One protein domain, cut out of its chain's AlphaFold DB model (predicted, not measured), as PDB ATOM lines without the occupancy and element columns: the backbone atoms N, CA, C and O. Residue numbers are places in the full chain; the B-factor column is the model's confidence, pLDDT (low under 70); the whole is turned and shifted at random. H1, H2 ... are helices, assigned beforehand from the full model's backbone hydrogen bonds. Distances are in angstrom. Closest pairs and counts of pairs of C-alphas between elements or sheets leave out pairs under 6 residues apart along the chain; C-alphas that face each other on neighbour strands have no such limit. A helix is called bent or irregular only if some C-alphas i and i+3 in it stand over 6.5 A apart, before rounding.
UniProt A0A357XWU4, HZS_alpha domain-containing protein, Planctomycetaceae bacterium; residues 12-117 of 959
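This is residues 12 to 117 of the 959 residues of the protein "HZS_alpha domain-containing protein" of Planctomycetaceae bacterium (UniProt A0A357XWU4). Three helices, H3, H4 and H5, stand side by side in an up-and-down bundle, their centres making a triangle, and H1 and H2 form a loose V over H5, with its corner at residues 24 to 27 pointing away from the bundle. The arms of this V have few contacts with the bundle, while H5 runs between them and the pair H3 and H4. The printed part has 106 residues with five named helices, in the order H1, H2, H3, H4, H5, and no named strand; the class is all helix. It is compact, with a radius of gyration of the C-alphas of 13.8 A, and its C-alphas span 40 by 33 by 29 A.

H1 is residues 12 to 23, 17.1 A from first to last C-alpha, beginning at C-alpha 12 at (79.264, 44.811, 153.260). It is neither bent nor irregular, but only just: C-alphas 19 and 22 are 6.1 A apart. H2, residues 28 to 40, is 18.5 A long. H3, residues 48 to 66, is 26.3 A long and begins at C-alpha 48 at (65.944, 54.922, 137.953). H4, residues 75 to 89, is 21.0 A long. H5, residues 97 to 115, is 26.7 A long and ends at C-alpha 115 at (57.226, 35.927, 152.497).

H3, H4 and H5 form a bundle that is up and down, each helix running against the one before it in the chain. H3 and H4 are a helical hairpin: they touch at a shallow tilt of 18 degrees, opposite ways, the closest C-alphas being those of Ile 55 and Ala 85, 6.8 A apart. H4 and H5 are a second helical hairpin, at a shallow tilt of 24 degrees; their closest C-alphas, those of Glu 77 and Leu 109, are 6.9 A apart. H3 and H5 touch and run the same way at a shallow tilt of 15 degrees, the closest C-alphas being those of Thr 58 and Lys 110, 5.4 A apart. H5 is the hub, touching three helices. H2 and H5 only just touch, with 3 pairs of C-alphas within 8 A, through residues 35 to 38 of H2 and 104 to 107 of H5 alone; they are about perpendicular at 78 degrees, and the closest C-alphas, those of Gln 35 and Phe 104, are 7.2 A apart. H1 is close to H5 but not clearly touching, with the C-alphas of Ala 22 and Asp 112 closest at 7.8 A. H1 and H4 are near each other. H1 and H2 are apart, and so are H2 and H3. In H2, H3, H4 and H5 every O i to N i+4 pair is within hydrogen-bond range; in H1, 6 of 8 are.

The two C-alphas farthest apart, those of Glu 69 and Gly 96, are 40.9 A apart. The printed part has no cut. The link from H1 to H2 is tight, the other three are short, and no link is long. The mean pLDDT of the printed part is 84.5, with residues 12 to 25 and 91 to 93 under 70; H1 has a mean of 37.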
ATOM      1  N   ALA A  12      79.798  44.959 154.616       36.03
ATOM      2  CA  ALA A  12      79.264  44.811 153.260       36.03
ATOM      3  C   ALA A  12      79.308  43.365 152.722       36.03
ATOM      4  O   ALA A  12      78.405  42.966 151.995       36.03
ATOM      5  N   CYS A  13      80.313  42.565 153.092       32.12
ATOM      6  CA  CYS A  13      80.377  41.141 152.744       32.12
ATOM      7  C   CYS A  13      79.456  40.297 153.637       32.12
ATOM      8  O   CYS A  13      78.920  39.300 153.169       32.12
ATOM      9  N   LEU A  14      79.218  40.719 154.885       32.12
ATOM     10  CA  LEU A  14      78.286  40.042 155.790       32.12
ATOM     11  C   LEU A  14      76.819  40.228 155.351       32.12
ATOM     12  O   LEU A  14      76.067  39.264 155.384       32.12
ATOM     13  N   CYS A  15      76.426  41.410 154.856       37.84
ATOM     14  CA  CYS A  15      75.088  41.623 154.276       37.84
ATOM     15  C   CYS A  15      74.874  40.854 152.961       37.84
ATOM     16  O   CYS A  15      73.770  40.382 152.714       37.84
ATOM     17  N   VAL A  16      75.911  40.692 152.129       35.88
ATOM     18  CA  VAL A  16      75.833  39.854 150.914       35.88
ATOM     19  C   VAL A  16      75.747  38.368 151.280       35.88
ATOM     20  O   VAL A  16      74.983  37.641 150.655       35.88
ATOM     21  N   LEU A  17      76.448  37.928 152.332       30.61
ATOM     22  CA  LEU A  17      76.368  36.557 152.852       30.61
ATOM     23  C   LEU A  17      75.036  36.255 153.564       30.61
ATOM     24  O   LEU A  17      74.540  35.140 153.451       30.61
ATOM     25  N   MET A  18      74.419  37.226 154.249       35.91
ATOM     26  CA  MET A  18      73.091  37.046 154.858       35.91
ATOM     27  C   MET A  18      71.953  37.106 153.827       35.91
ATOM     28  O   MET A  18      71.026  36.310 153.918       35.91
ATOM     29  N   ALA A  19      72.058  37.946 152.788       36.59
ATOM     30  CA  ALA A  19      71.134  37.924 151.645       36.59
ATOM     31  C   ALA A  19      71.292  36.659 150.773       36.59
ATOM     32  O   ALA A  19      70.354  36.244 150.095       36.59
ATOM     33  N   GLN A  20      72.464  36.013 150.799       36.47
ATOM     34  CA  GLN A  20      72.677  34.701 150.180       36.47
ATOM     35  C   GLN A  20      72.049  33.547 150.974       36.47
ATOM     36  O   GLN A  20      71.770  32.516 150.375       36.47
ATOM     37  N   ALA A  21      71.797  33.695 152.279       35.53
ATOM     38  CA  ALA A  21      71.297  32.596 153.107       35.53
ATOM     39  C   ALA A  21      69.825  32.238 152.817       35.53
ATOM     40  O   ALA A  21      69.499  31.057 152.806       35.53
ATOM     41  N   ALA A  22      68.964  33.216 152.501       43.28
ATOM     42  CA  ALA A  22      67.571  32.966 152.090       43.28
ATOM     43  C   ALA A  22      67.444  32.524 150.614       43.28
ATOM     44  O   ALA A  22      66.508  31.826 150.240       43.28
ATOM     45  N   PHE A  23      68.418  32.883 149.768       46.31
ATOM     46  CA  PHE A  23      68.483  32.467 148.359       46.31
ATOM     47  C   PHE A  23      69.237  31.148 148.130       46.31
ATOM     48  O   PHE A  23      69.206  30.628 147.016       46.31
ATOM     49  N   ALA A  24      69.890  30.591 149.155       46.28
ATOM     50  CA  ALA A  24      70.615  29.321 149.066       46.28
ATOM     51  C   ALA A  24      69.693  28.114 148.797       46.28
ATOM     52  O   ALA A  24      70.176  27.069 148.366       46.28
ATOM     53  N   GLU A  25      68.382  28.263 149.011       56.62
ATOM     54  CA  GLU A  25      67.371  27.219 148.792       56.62
ATOM     55  C   GLU A  25      66.694  27.285 147.408       56.62
ATOM     56  O   GLU A  25      66.008  26.342 147.014       56.62
ATOM     57  N   ILE A  26      66.893  28.362 146.634       73.06
ATOM     58  CA  ILE A  26      66.294  28.508 145.298       73.06
ATOM     59  C   ILE A  26      67.288  28.025 144.239       73.06
ATOM     60  O   ILE A  26      68.395  28.545 144.114       73.06
ATOM     61  N   SER A  27      66.875  27.049 143.430       82.06
ATOM     62  CA  SER A  27      67.695  26.538 142.324       82.06
ATOM     63  C   SER A  27      68.039  27.631 141.298       82.06
ATOM     64  O   SER A  27      67.279  28.581 141.109       82.06
ATOM     65  N   GLU A  28      69.144  27.478 140.554       85.19
ATOM     66  CA  GLU A  28      69.513  28.414 139.468       85.19
ATOM     67  C   GLU A  28      68.365  28.622 138.467       85.19
ATOM     68  O   GLU A  28      68.087  29.744 138.034       85.19
ATOM     69  N   LYS A  29      67.634  27.544 138.160       86.62
ATOM     70  CA  LYS A  29      66.421  27.584 137.336       86.62
ATOM     71  C   LYS A  29      65.338  28.466 137.966       86.62
ATOM     72  O   LYS A  29      64.718  29.255 137.256       86.62
ATOM     73  N   GLY A  30      65.115  28.351 139.274       89.81
ATOM     74  CA  GLY A  30      64.174  29.189 140.019       89.81
ATOM     75  C   GLY A  30      64.544  30.671 139.987       89.81
ATOM     76  O   GLY A  30      63.693  31.515 139.709       89.81
ATOM     77  N   ILE A  31      65.829  30.993 140.169       91.50
ATOM     78  CA  ILE A  31      66.341  32.369 140.079       91.50
ATOM     79  C   ILE A  31      66.096  32.953 138.681       91.50
ATOM     80  O   ILE A  31      65.599  34.075 138.570       91.50
ATOM     81  N   SER A  32      66.382  32.191 137.619       92.88
ATOM     82  CA  SER A  32      66.106  32.616 136.237       92.88
ATOM     83  C   SER A  32      64.618  32.914 136.027       92.88
ATOM     84  O   SER A  32      64.261  33.950 135.469       92.88
ATOM     85  N   GLN A  33      63.736  32.044 136.529       93.69
ATOM     86  CA  GLN A  33      62.287  32.227 136.413       93.69
ATOM     87  C   GLN A  33      61.783  33.475 137.153       93.69
ATOM     88  O   GLN A  33      60.885  34.148 136.645       93.69
ATOM     89  N   LEU A  34      62.357  33.794 138.319       95.12
ATOM     90  CA  LEU A  34      62.050  35.022 139.060       95.12
ATOM     91  C   LEU A  34      62.525  36.273 138.322       95.12
ATOM     92  O   LEU A  34      61.791  37.251 138.251       95.12
ATOM     93  N   GLN A  35      63.730  36.257 137.755       95.06
ATOM     94  CA  GLN A  35      64.254  37.409 137.016       95.06
ATOM     95  C   GLN A  35      63.435  37.707 135.757       95.06
ATOM     96  O   GLN A  35      63.144  38.871 135.485       95.06
ATOM     97  N   GLU A  36      63.034  36.672 135.015       94.19
ATOM     98  CA  GLU A  36      62.105  36.802 133.886       94.19
ATOM     99  C   GLU A  36      60.772  37.423 134.322       94.19
ATOM    100  O   GLU A  36      60.293  38.360 133.689       94.19
ATOM    101  N   GLU A  37      60.209  36.948 135.436       94.88
ATOM    102  CA  GLU A  37      58.957  37.469 135.987       94.88
ATOM    103  C   GLU A  37      59.085  38.931 136.437       94.88
ATOM    104  O   GLU A  37      58.253  39.776 136.116       94.88
ATOM    105  N   TRP A  38      60.148  39.278 137.160       96.38
ATOM    106  CA  TRP A  38      60.345  40.650 137.619       96.38
ATOM    107  C   TRP A  38      60.581  41.621 136.468       96.38
ATOM    108  O   TRP A  38      60.186  42.781 136.584       96.38
ATOM    109  N   LEU A  39      61.203  41.172 135.373       95.12
ATOM    110  CA  LEU A  39      61.294  41.947 134.137       95.12
ATOM    111  C   LEU A  39      59.920  42.101 133.482       95.12
ATOM    112  O   LEU A  39      59.584  43.207 133.063       95.12
ATOM    113  N   PHE A  40      59.115  41.038 133.430       93.38
ATOM    114  CA  PHE A  40      57.740  41.102 132.932       93.38
ATOM    115  C   PHE A  40      56.899  42.130 133.704       93.38
ATOM    116  O   PHE A  40      56.198  42.936 133.093       93.38
ATOM    117  N   GLN A  41      57.033  42.192 135.033       92.50
ATOM    118  CA  GLN A  41      56.279  43.136 135.867       92.50
ATOM    119  C   GLN A  41      56.573  44.623 135.586       92.50
ATOM    120  O   GLN A  41      55.767  45.473 135.967       92.50
ATOM    121  N   VAL A  42      57.681  44.933 134.902       92.25
ATOM    122  CA  VAL A  42      58.070  46.293 134.471       92.25
ATOM    123  C   VAL A  42      58.159  46.428 132.946       92.25
ATOM    124  O   VAL A  42      58.874  47.288 132.436       92.25
ATOM    125  N   ASP A  43      57.468  45.564 132.195       87.75
ATOM    126  CA  ASP A  43      57.472  45.562 130.723       87.75
ATOM    127  C   ASP A  43      58.897  45.520 130.116       87.75
ATOM    128  O   ASP A  43      59.183  46.102 129.067       87.75
ATOM    129  N   GLY A  44      59.836  44.864 130.807       86.12
ATOM    130  CA  GLY A  44      61.246  44.746 130.426       86.12
ATOM    131  C   GLY A  44      62.061  46.043 130.523       86.12
ATOM    132  O   GLY A  44      63.255  46.028 130.212       86.12
ATOM    133  N   THR A  45      61.454  47.150 130.960       87.50
ATOM    134  CA  THR A  45      62.078  48.476 130.991       87.50
ATOM    135  C   THR A  45      62.462  48.845 132.417       87.50
ATOM    136  O   THR A  45      61.604  49.088 133.257       87.50
ATOM    137  N   ILE A  46      63.768  48.912 132.689       92.50
ATOM    138  CA  ILE A  46      64.301  49.319 133.995       92.50
ATOM    139  C   ILE A  46      64.972  50.684 133.860       92.50
ATOM    140  O   ILE A  46      65.957  50.837 133.138       92.50
ATOM    141  N   THR A  47      64.453  51.653 134.604       92.06
ATOM    142  CA  THR A  47      64.992  53.009 134.769       92.06
ATOM    143  C   THR A  47      65.157  53.350 136.252       92.06
ATOM    144  O   THR A  47      64.632  52.646 137.121       92.06
ATOM    145  N   ASN A  48      65.847  54.448 136.569       90.25
ATOM    146  CA  ASN A  48      65.944  54.922 137.953       90.25
ATOM    147  C   ASN A  48      64.560  55.196 138.564       90.25
ATOM    148  O   ASN A  48      64.347  54.890 139.732       90.25
ATOM    149  N   GLU A  49      63.606  55.688 137.773       91.56
ATOM    150  CA  GLU A  49      62.225  55.935 138.201       91.56
ATOM    151  C   GLU A  49      61.510  54.629 138.555       91.56
ATOM    152  O   GLU A  49      60.861  54.550 139.593       91.56
ATOM    153  N   THR A  50      61.670  53.576 137.742       92.38
ATOM    154  CA  THR A  50      61.078  52.262 138.058       92.38
ATOM    155  C   THR A  50      61.666  51.658 139.333       92.38
ATOM    156  O   THR A  50      60.933  51.087 140.135       92.38
ATOM    157  N   ILE A  51      62.974  51.829 139.568       94.75
ATOM    158  CA  ILE A  51      63.636  51.360 140.789       94.75
ATOM    159  C   ILE A  51      63.153  52.177 141.993       94.75
ATOM    160  O   ILE A  51      62.848  51.597 143.031       94.75
ATOM    161  N   ALA A  52      63.043  53.502 141.859       94.62
ATOM    162  CA  ALA A  52      62.546  54.381 142.916       94.62
ATOM    163  C   ALA A  52      61.103  54.031 143.312       94.62
ATOM    164  O   ALA A  52      60.822  53.871 144.499       94.62
ATOM    165  N   ALA A  53      60.220  53.828 142.329       94.12
ATOM    166  CA  ALA A  53      58.845  53.397 142.567       94.12
ATOM    167  C   ALA A  53      58.792  52.029 143.269       94.12
ATOM    168  O   ALA A  53      57.984  51.811 144.170       94.12
ATOM    169  N   GLU A  54      59.676  51.101 142.898       96.00
ATOM    170  CA  GLU A  54      59.732  49.788 143.537       96.00
ATOM    171  C   GLU A  54      60.250  49.857 144.983       96.00
ATOM    172  O   GLU A  54      59.736  49.151 145.851       96.00
ATOM    173  N   ILE A  55      61.210  50.741 145.273       97.38
ATOM    174  CA  ILE A  55      61.674  51.028 146.639       97.38
ATOM    175  C   ILE A  55      60.537  51.610 147.484       97.38
ATOM    176  O   ILE A  55      60.325  51.157 148.609       97.38
ATOM    177  N   GLU A  56      59.778  52.567 146.949       96.44
ATOM    178  CA  GLU A  56      58.630  53.170 147.634       96.44
ATOM    179  C   GLU A  56      57.566  52.119 147.979       96.44
ATOM    180  O   GLU A  56      57.154  51.993 149.136       96.44
ATOM    181  N   ARG A  57      57.191  51.283 147.003       95.25
ATOM    182  CA  ARG A  57      56.250  50.169 147.205       95.25
ATOM    183  C   ARG A  57      56.758  49.166 148.237       95.25
ATOM    184  O   ARG A  57      55.981  48.700 149.070       95.25
ATOM    185  N   THR A  58      58.052  48.849 148.203       97.31
ATOM    186  CA  THR A  58      58.693  47.944 149.171       97.31
ATOM    187  C   THR A  58      58.683  48.546 150.574       97.31
ATOM    188  O   THR A  58      58.377  47.843 151.530       97.31
ATOM    189  N   SER A  59      58.916  49.855 150.709       97.62
ATOM    190  CA  SER A  59      58.833  50.563 151.993       97.62
ATOM    191  C   SER A  59      57.410  50.553 152.553       97.62
ATOM    192  O   SER A  59      57.209  50.292 153.738       97.62
ATOM    193  N   ALA A  60      56.404  50.787 151.705       96.25
ATOM    194  CA  ALA A  60      55.004  50.719 152.112       96.25
ATOM    195  C   ALA A  60      54.613  49.303 152.572       96.25
ATOM    196  O   ALA A  60      53.952  49.153 153.597       96.25
ATOM    197  N   MET A  61      55.059  48.266 151.853       96.19
ATOM    198  CA  MET A  61      54.847  46.865 152.233       96.19
ATOM    199  C   MET A  61      55.541  46.512 153.554       96.19
ATOM    200  O   MET A  61      54.903  45.923 154.422       96.19
ATOM    201  N   LEU A  62      56.807  46.909 153.724       97.31
ATOM    202  CA  LEU A  62      57.579  46.712 154.953       97.31
ATOM    203  C   LEU A  62      56.839  47.289 156.165       97.31
ATOM    204  O   LEU A  62      56.701  46.609 157.174       97.31
ATOM    205  N   LYS A  63      56.305  48.512 156.049       95.94
ATOM    206  CA  LYS A  63      55.527  49.152 157.122       95.94
ATOM    207  C   LYS A  63      54.239  48.398 157.444       95.94
ATOM    208  O   LYS A  63      53.918  48.246 158.617       95.94
ATOM    209  N   ARG A  64      53.505  47.933 156.425       95.25
ATOM    210  CA  ARG A  64      52.265  47.162 156.626       95.25
ATOM    211  C   ARG A  64      52.541  45.834 157.324       95.25
ATOM    212  O   ARG A  64      51.931  45.561 158.349       95.25
ATOM    213  N   ILE A  65      53.490  45.050 156.810       96.38
ATOM    214  CA  ILE A  65      53.850  43.745 157.385       96.38
ATOM    215  C   ILE A  65      54.481  43.919 158.772       96.38
ATOM    216  O   ILE A  65      54.129  43.193 159.693       96.38
ATOM    217  N   GLY A  66      55.338  44.924 158.964       95.94
ATOM    218  CA  GLY A  66      55.943  45.244 160.260       95.94
ATOM    219  C   GLY A  66      54.948  45.702 161.334       95.94
ATOM    220  O   GLY A  66      55.275  45.664 162.515       95.94
ATOM    221  N   ALA A  67      53.737  46.115 160.945       95.06
ATOM    222  CA  ALA A  67      52.653  46.448 161.869       95.06
ATOM    223  C   ALA A  67      51.765  45.241 162.228       95.06
ATOM    224  O   ALA A  67      50.874  45.378 163.069       95.06
ATOM    225  N   MET A  68      51.971  44.080 161.597       95.06
ATOM    226  CA  MET A  68      51.194  42.874 161.872       95.06
ATOM    227  C   MET A  68      51.633  42.204 163.172       95.06
ATOM    228  O   MET A  68      52.811  42.179 163.521       95.06
ATOM    229  N   GLU A  69      50.680  41.594 163.871       91.31
ATOM    230  CA  GLU A  69      50.987  40.746 165.018       91.31
ATOM    231  C   GLU A  69      51.741  39.480 164.570       91.31
ATOM    232  O   GLU A  69      51.419  38.879 163.547       91.31
ATOM    233  N   GLY A  70      52.762  39.076 165.333       89.44
ATOM    234  CA  GLY A  70      53.545  37.864 165.062       89.44
ATOM    235  C   GLY A  70      54.652  38.012 164.010       89.44
ATOM    236  O   GLY A  70      55.373  37.046 163.765       89.44
ATOM    237  N   VAL A  71      54.833  39.197 163.417       91.94
ATOM    238  CA  VAL A  71      55.968  39.462 162.522       91.94
ATOM    239  C   VAL A  71      57.295  39.446 163.298       91.94
ATOM    240  O   VAL A  71      57.392  39.958 164.414       91.94
ATOM    241  N   GLY A  72      58.328  38.828 162.716       89.00
ATOM    242  CA  GLY A  72      59.688  38.849 163.264       89.00
ATOM    243  C   GLY A  72      60.370  40.217 163.129       89.00
ATOM    244  O   GLY A  72      59.810  41.157 162.571       89.00
ATOM    245  N   ASP A  73      61.611  40.328 163.612       91.31
ATOM    246  CA  ASP A  73      62.424  41.540 163.429       91.31
ATOM    247  C   ASP A  73      62.713  41.788 161.935       91.31
ATOM    248  O   ASP A  73      63.283  40.928 161.254       91.31
ATOM    249  N   LEU A  74      62.306  42.965 161.446       94.25
ATOM    250  CA  LEU A  74      62.505  43.439 160.071       94.25
ATOM    251  C   LEU A  74      63.540  44.574 159.961       94.25
ATOM    252  O   LEU A  74      63.691  45.173 158.895       94.25
ATOM    253  N   SER A  75      64.266  44.891 161.039       93.44
ATOM    254  CA  SER A  75      65.258  45.979 161.052       93.44
ATOM    255  C   SER A  75      66.384  45.777 160.030       93.44
ATOM    256  O   SER A  75      66.906  46.740 159.463       93.44
ATOM    257  N   GLY A  76      66.738  44.519 159.744       94.69
ATOM    258  CA  GLY A  76      67.705  44.170 158.706       94.69
ATOM    259  C   GLY A  76      67.209  44.513 157.300       94.69
ATOM    260  O   GLY A  76      67.954  45.093 156.507       94.69
ATOM    261  N   GLU A  77      65.950  44.194 157.000       96.56
ATOM    262  CA  GLU A  77      65.302  44.529 155.731       96.56
ATOM    263  C   GLU A  77      65.125  46.039 155.563       96.56
ATOM    264  O   GLU A  77      65.371  46.566 154.476       96.56
ATOM    265  N   GLU A  78      64.755  46.741 156.636       96.75
ATOM    266  CA  GLU A  78      64.646  48.201 156.657       96.75
ATOM    267  C   GLU A  78      65.987  48.854 156.301       96.75
ATOM    268  O   GLU A  78      66.075  49.604 155.327       96.75
ATOM    269  N   ALA A  79      67.062  48.481 157.004       97.00
ATOM    270  CA  ALA A  79      68.402  49.001 156.745       97.00
ATOM    271  C   ALA A  79      68.904  48.661 155.328       97.00
ATOM    272  O   ALA A  79      69.585  49.467 154.683       97.00
ATOM    273  N   ALA A  80      68.572  47.472 154.814       96.50
ATOM    274  CA  ALA A  80      68.902  47.083 153.447       96.50
ATOM    275  C   ALA A  80      68.161  47.945 152.413       96.50
ATOM    276  O   ALA A  80      68.769  48.372 151.426       96.50
ATOM    277  N   LEU A  81      66.879  48.244 152.644       97.06
ATOM    278  CA  LEU A  81      66.077  49.085 151.761       97.06
ATOM    279  C   LEU A  81      66.577  50.532 151.764       97.06
ATOM    280  O   LEU A  81      66.754  51.119 150.695       97.06
ATOM    281  N   GLU A  82      66.870  51.087 152.943       96.38
ATOM    282  CA  GLU A  82      67.448  52.426 153.096       96.38
ATOM    283  C   GLU A  82      68.782  52.552 152.359       96.38
ATOM    284  O   GLU A  82      69.021  53.530 151.648       96.38
ATOM    285  N   LYS A  83      69.639  51.530 152.461       95.19
ATOM    286  CA  LYS A  83      70.898  51.477 151.717       95.19
ATOM    287  C   LYS A  83      70.661  51.472 150.206       95.19
ATOM    288  O   LYS A  83      71.321  52.224 149.488       95.19
ATOM    289  N   LEU A  84      69.735  50.649 149.708       94.12
ATOM    290  CA  LEU A  84      69.408  50.600 148.278       94.12
ATOM    291  C   LEU A  84      68.864  51.948 147.774       94.12
ATOM    292  O   LEU A  84      69.223  52.358 146.668       94.12
ATOM    293  N   ALA A  85      68.067  52.643 148.590       93.50
ATOM    294  CA  ALA A  85      67.544  53.977 148.301       93.50
ATOM    295  C   ALA A  85      68.646  55.047 148.280       93.50
ATOM    296  O   ALA A  85      68.726  55.834 147.337       93.50
ATOM    297  N   ALA A  86      69.534  55.048 149.277       92.00
ATOM    298  CA  ALA A  86      70.660  55.976 149.349       92.00
ATOM    299  C   ALA A  86      71.629  55.798 148.169       92.00
ATOM    300  O   ALA A  86      72.119  56.775 147.607       92.00
ATOM    301  N   GLU A  87      71.881  54.552 147.764       88.44
ATOM    302  CA  GLU A  87      72.724  54.239 146.611       88.44
ATOM    303  C   GLU A  87      72.086  54.680 145.282       88.44
ATOM    304  O   GLU A  87      72.812  55.140 144.403       88.44
ATOM    305  N   LEU A  88      70.755  54.610 145.141       87.56
ATOM    306  CA  LEU A  88      70.037  55.140 143.972       87.56
ATOM    307  C   LEU A  88      70.080  56.678 143.912       87.56
ATOM    308  O   LEU A  88      70.192  57.248 142.830       87.56
ATOM    309  N   ALA A  89      70.016  57.348 145.066       85.25
ATOM    310  CA  ALA A  89      70.107  58.806 145.174       85.25
ATOM    311  C   ALA A  89      71.540  59.354 144.984       85.25
ATOM    312  O   ALA A  89      71.741  60.567 144.874       85.25
ATOM    313  N   GLY A  90      72.551  58.480 144.974       80.00
ATOM    314  CA  GLY A  90      73.946  58.844 144.748       80.00
ATOM    315  C   GLY A  90      74.207  59.387 143.335       80.00
ATOM    316  O   GLY A  90      73.490  59.100 142.386       80.00
ATOM    317  N   LYS A  91      75.295  60.153 143.160       60.91
ATOM    318  CA  LYS A  91      75.683  60.786 141.875       60.91
ATOM    319  C   LYS A  91      76.233  59.815 140.811       60.91
ATOM    320  O   LYS A  91      76.870  60.258 139.856       60.91
ATOM    321  N   THR A  92      76.071  58.507 140.985       66.19
ATOM    322  CA  THR A  92      76.593  57.500 140.057       66.19
ATOM    323  C   THR A  92      75.486  57.095 139.092       66.19
ATOM    324  O   THR A  92      74.551  56.408 139.487       66.19
ATOM    325  N   GLU A  93      75.593  57.501 137.825       64.75
ATOM    326  CA  GLU A  93      74.665  57.043 136.786       64.75
ATOM    327  C   GLU A  93      74.816  55.531 136.574       64.75
ATOM    328  O   GLU A  93      75.817  55.044 136.043       64.75
ATOM    329  N   LEU A  94      73.809  54.774 137.010       74.00
ATOM    330  CA  LEU A  94      73.679  53.361 136.678       74.00
ATOM    331  C   LEU A  94      73.237  53.230 135.215       74.00
ATOM    332  O   LEU A  94      72.320  53.913 134.766       74.00
ATOM    333  N   SER A  95      73.863  52.319 134.469       74.69
ATOM    334  CA  SER A  95      73.473  51.992 133.094       74.69
ATOM    335  C   SER A  95      73.594  50.491 132.824       74.69
ATOM    336  O   SER A  95      74.322  49.772 133.516       74.69
ATOM    337  N   GLY A  96      72.842  49.999 131.835       81.06
ATOM    338  CA  GLY A  96      72.878  48.599 131.404       81.06
ATOM    339  C   GLY A  96      72.655  47.611 132.554       81.06
ATOM    340  O   GLY A  96      71.629  47.651 133.232       81.06
ATOM    341  N   ASN A  97      73.628  46.726 132.786       84.00
ATOM    342  CA  ASN A  97      73.549  45.699 133.829       84.00
ATOM    343  C   ASN A  97      73.483  46.282 135.249       84.00
ATOM    344  O   ASN A  97      72.815  45.701 136.095       84.00
ATOM    345  N   GLY A  98      74.064  47.464 135.499       85.81
ATOM    346  CA  GLY A  98      74.007  48.095 136.823       85.81
ATOM    347  C   GLY A  98      72.584  48.464 137.260       85.81
ATOM    348  O   GLY A  98      72.254  48.344 138.438       85.81
ATOM    349  N   LEU A  99      71.718  48.851 136.312       89.31
ATOM    350  CA  LEU A  99      70.290  49.082 136.570       89.31
ATOM    351  C   LEU A  99      69.553  47.767 136.851       89.31
ATOM    352  O   LEU A  99      68.765  47.692 137.792       89.31
ATOM    353  N   LYS A 100      69.837  46.718 136.068       91.69
ATOM    354  CA  LYS A 100      69.237  45.387 136.251       91.69
ATOM    355  C   LYS A 100      69.586  44.782 137.605       91.69
ATOM    356  O   LYS A 100      68.692  44.361 138.332       91.69
ATOM    357  N   ASP A 101      70.864  44.799 137.971       92.19
ATOM    358  CA  ASP A 101      71.347  44.250 139.239       92.19
ATOM    359  C   ASP A 101      70.728  44.981 140.433       92.19
ATOM    360  O   ASP A 101      70.319  44.349 141.411       92.19
ATOM    361  N   ARG A 102      70.605  46.311 140.322       92.50
ATOM    362  CA  ARG A 102      69.951  47.165 141.316       92.50
ATOM    363  C   ARG A 102      68.476  46.825 141.473       92.50
ATOM    364  O   ARG A 102      68.025  46.592 142.592       92.50
ATOM    365  N   TYR A 103      67.739  46.788 140.369       95.44
ATOM    366  CA  TYR A 103      66.321  46.449 140.366       95.44
ATOM    367  C   TYR A 103      66.082  45.056 140.957       95.44
ATOM    368  O   TYR A 103      65.263  44.894 141.859       95.44
ATOM    369  N   PHE A 104      66.867  44.058 140.541       96.06
ATOM    370  CA  PHE A 104      66.779  42.713 141.102       96.06
ATOM    371  C   PHE A 104      67.153  42.656 142.586       96.06
ATOM    372  O   PHE A 104      66.597  41.834 143.304       96.06
ATOM    373  N   ALA A 105      68.050  43.514 143.080       95.56
ATOM    374  CA  ALA A 105      68.335  43.597 144.512       95.56
ATOM    375  C   ALA A 105      67.126  44.107 145.312       95.56
ATOM    376  O   ALA A 105      66.791  43.508 146.331       95.56
ATOM    377  N   VAL A 106      66.442  45.147 144.822       97.19
ATOM    378  CA  VAL A 106      65.196  45.644 145.433       97.19
ATOM    379  C   VAL A 106      64.112  44.566 145.393       97.19
ATOM    380  O   VAL A 106      63.471  44.310 146.406       97.19
ATOM    381  N   ARG A 107      63.940  43.879 144.257       97.12
ATOM    382  CA  ARG A 107      62.937  42.813 144.109       97.12
ATOM    383  C   ARG A 107      63.193  41.600 144.997       97.12
ATOM    384  O   ARG A 107      62.239  41.069 145.555       97.12
ATOM    385  N   ARG A 108      64.456  41.198 145.181       96.06
ATOM    386  CA  ARG A 108      64.829  40.169 146.166       96.06
ATOM    387  C   ARG A 108      64.393  40.574 147.568       96.06
ATOM    388  O   ARG A 108      63.637  39.845 148.192       96.06
ATOM    389  N   LEU A 109      64.777  41.776 147.998       96.94
ATOM    390  CA  LEU A 109      64.418  42.289 149.318       96.94
ATOM    391  C   LEU A 109      62.898  42.380 149.513       96.94
ATOM    392  O   LEU A 109      62.378  41.960 150.540       96.94
ATOM    393  N   LYS A 110      62.174  42.885 148.508       96.69
ATOM    394  CA  LYS A 110      60.711  42.931 148.525       96.69
ATOM    395  C   LYS A 110      60.108  41.547 148.702       96.69
ATOM    396  O   LYS A 110      59.216  41.386 149.525       96.69
ATOM    397  N   ARG A 111      60.584  40.561 147.940       96.19
ATOM    398  CA  ARG A 111      60.123  39.179 148.057       96.19
ATOM    399  C   ARG A 111      60.383  38.631 149.459       96.19
ATOM    400  O   ARG A 111      59.467  38.059 150.040       96.19
ATOM    401  N   ASP A 112      61.578  38.836 150.004       93.81
ATOM    402  CA  ASP A 112      61.936  38.364 151.346       93.81
ATOM    403  C   ASP A 112      60.990  38.953 152.407       93.81
ATOM    404  O   ASP A 112      60.434  38.219 153.220       93.81
ATOM    405  N   ILE A 113      60.719  40.261 152.339       95.69
ATOM    406  CA  ILE A 113      59.732  40.938 153.198       95.69
ATOM    407  C   ILE A 113      58.336  40.328 153.013       95.69
ATOM    408  O   ILE A 113      57.633  40.073 153.989       95.69
ATOM    409  N   PHE A 114      57.931  40.079 151.767       95.69
ATOM    410  CA  PHE A 114      56.596  39.592 151.440       95.69
ATOM    411  C   PHE A 114      56.339  38.181 152.000       95.69
ATOM    412  O   PHE A 114      55.265  37.922 152.537       95.69
ATOM    413  N   PHE A 115      57.329  37.286 151.943       94.62
ATOM    414  CA  PHE A 115      57.226  35.927 152.497       94.62
ATOM    415  C   PHE A 115      57.515  35.841 154.004       94.62
ATOM    416  O   PHE A 115      57.173  34.840 154.621       94.62
ATOM    417  N   LYS A 116      58.059  36.898 154.623       94.06
ATOM    418  CA  LYS A 116      58.088  37.060 156.090       94.06
ATOM    419  C   LYS A 116      56.734  37.467 156.686       94.06
ATOM    420  O   LYS A 116      56.636  37.655 157.899       94.06
ATOM    421  N   ASN A 117      55.701  37.630 155.857       95.44
ATOM    422  CA  ASN A 117      54.346  37.904 156.320       95.44
ATOM    423  C   ASN A 117      53.870  36.775 157.261       95.44
ATOM    424  O   ASN A 117      53.849  35.618 156.836       95.44
TER     425      ASN A 117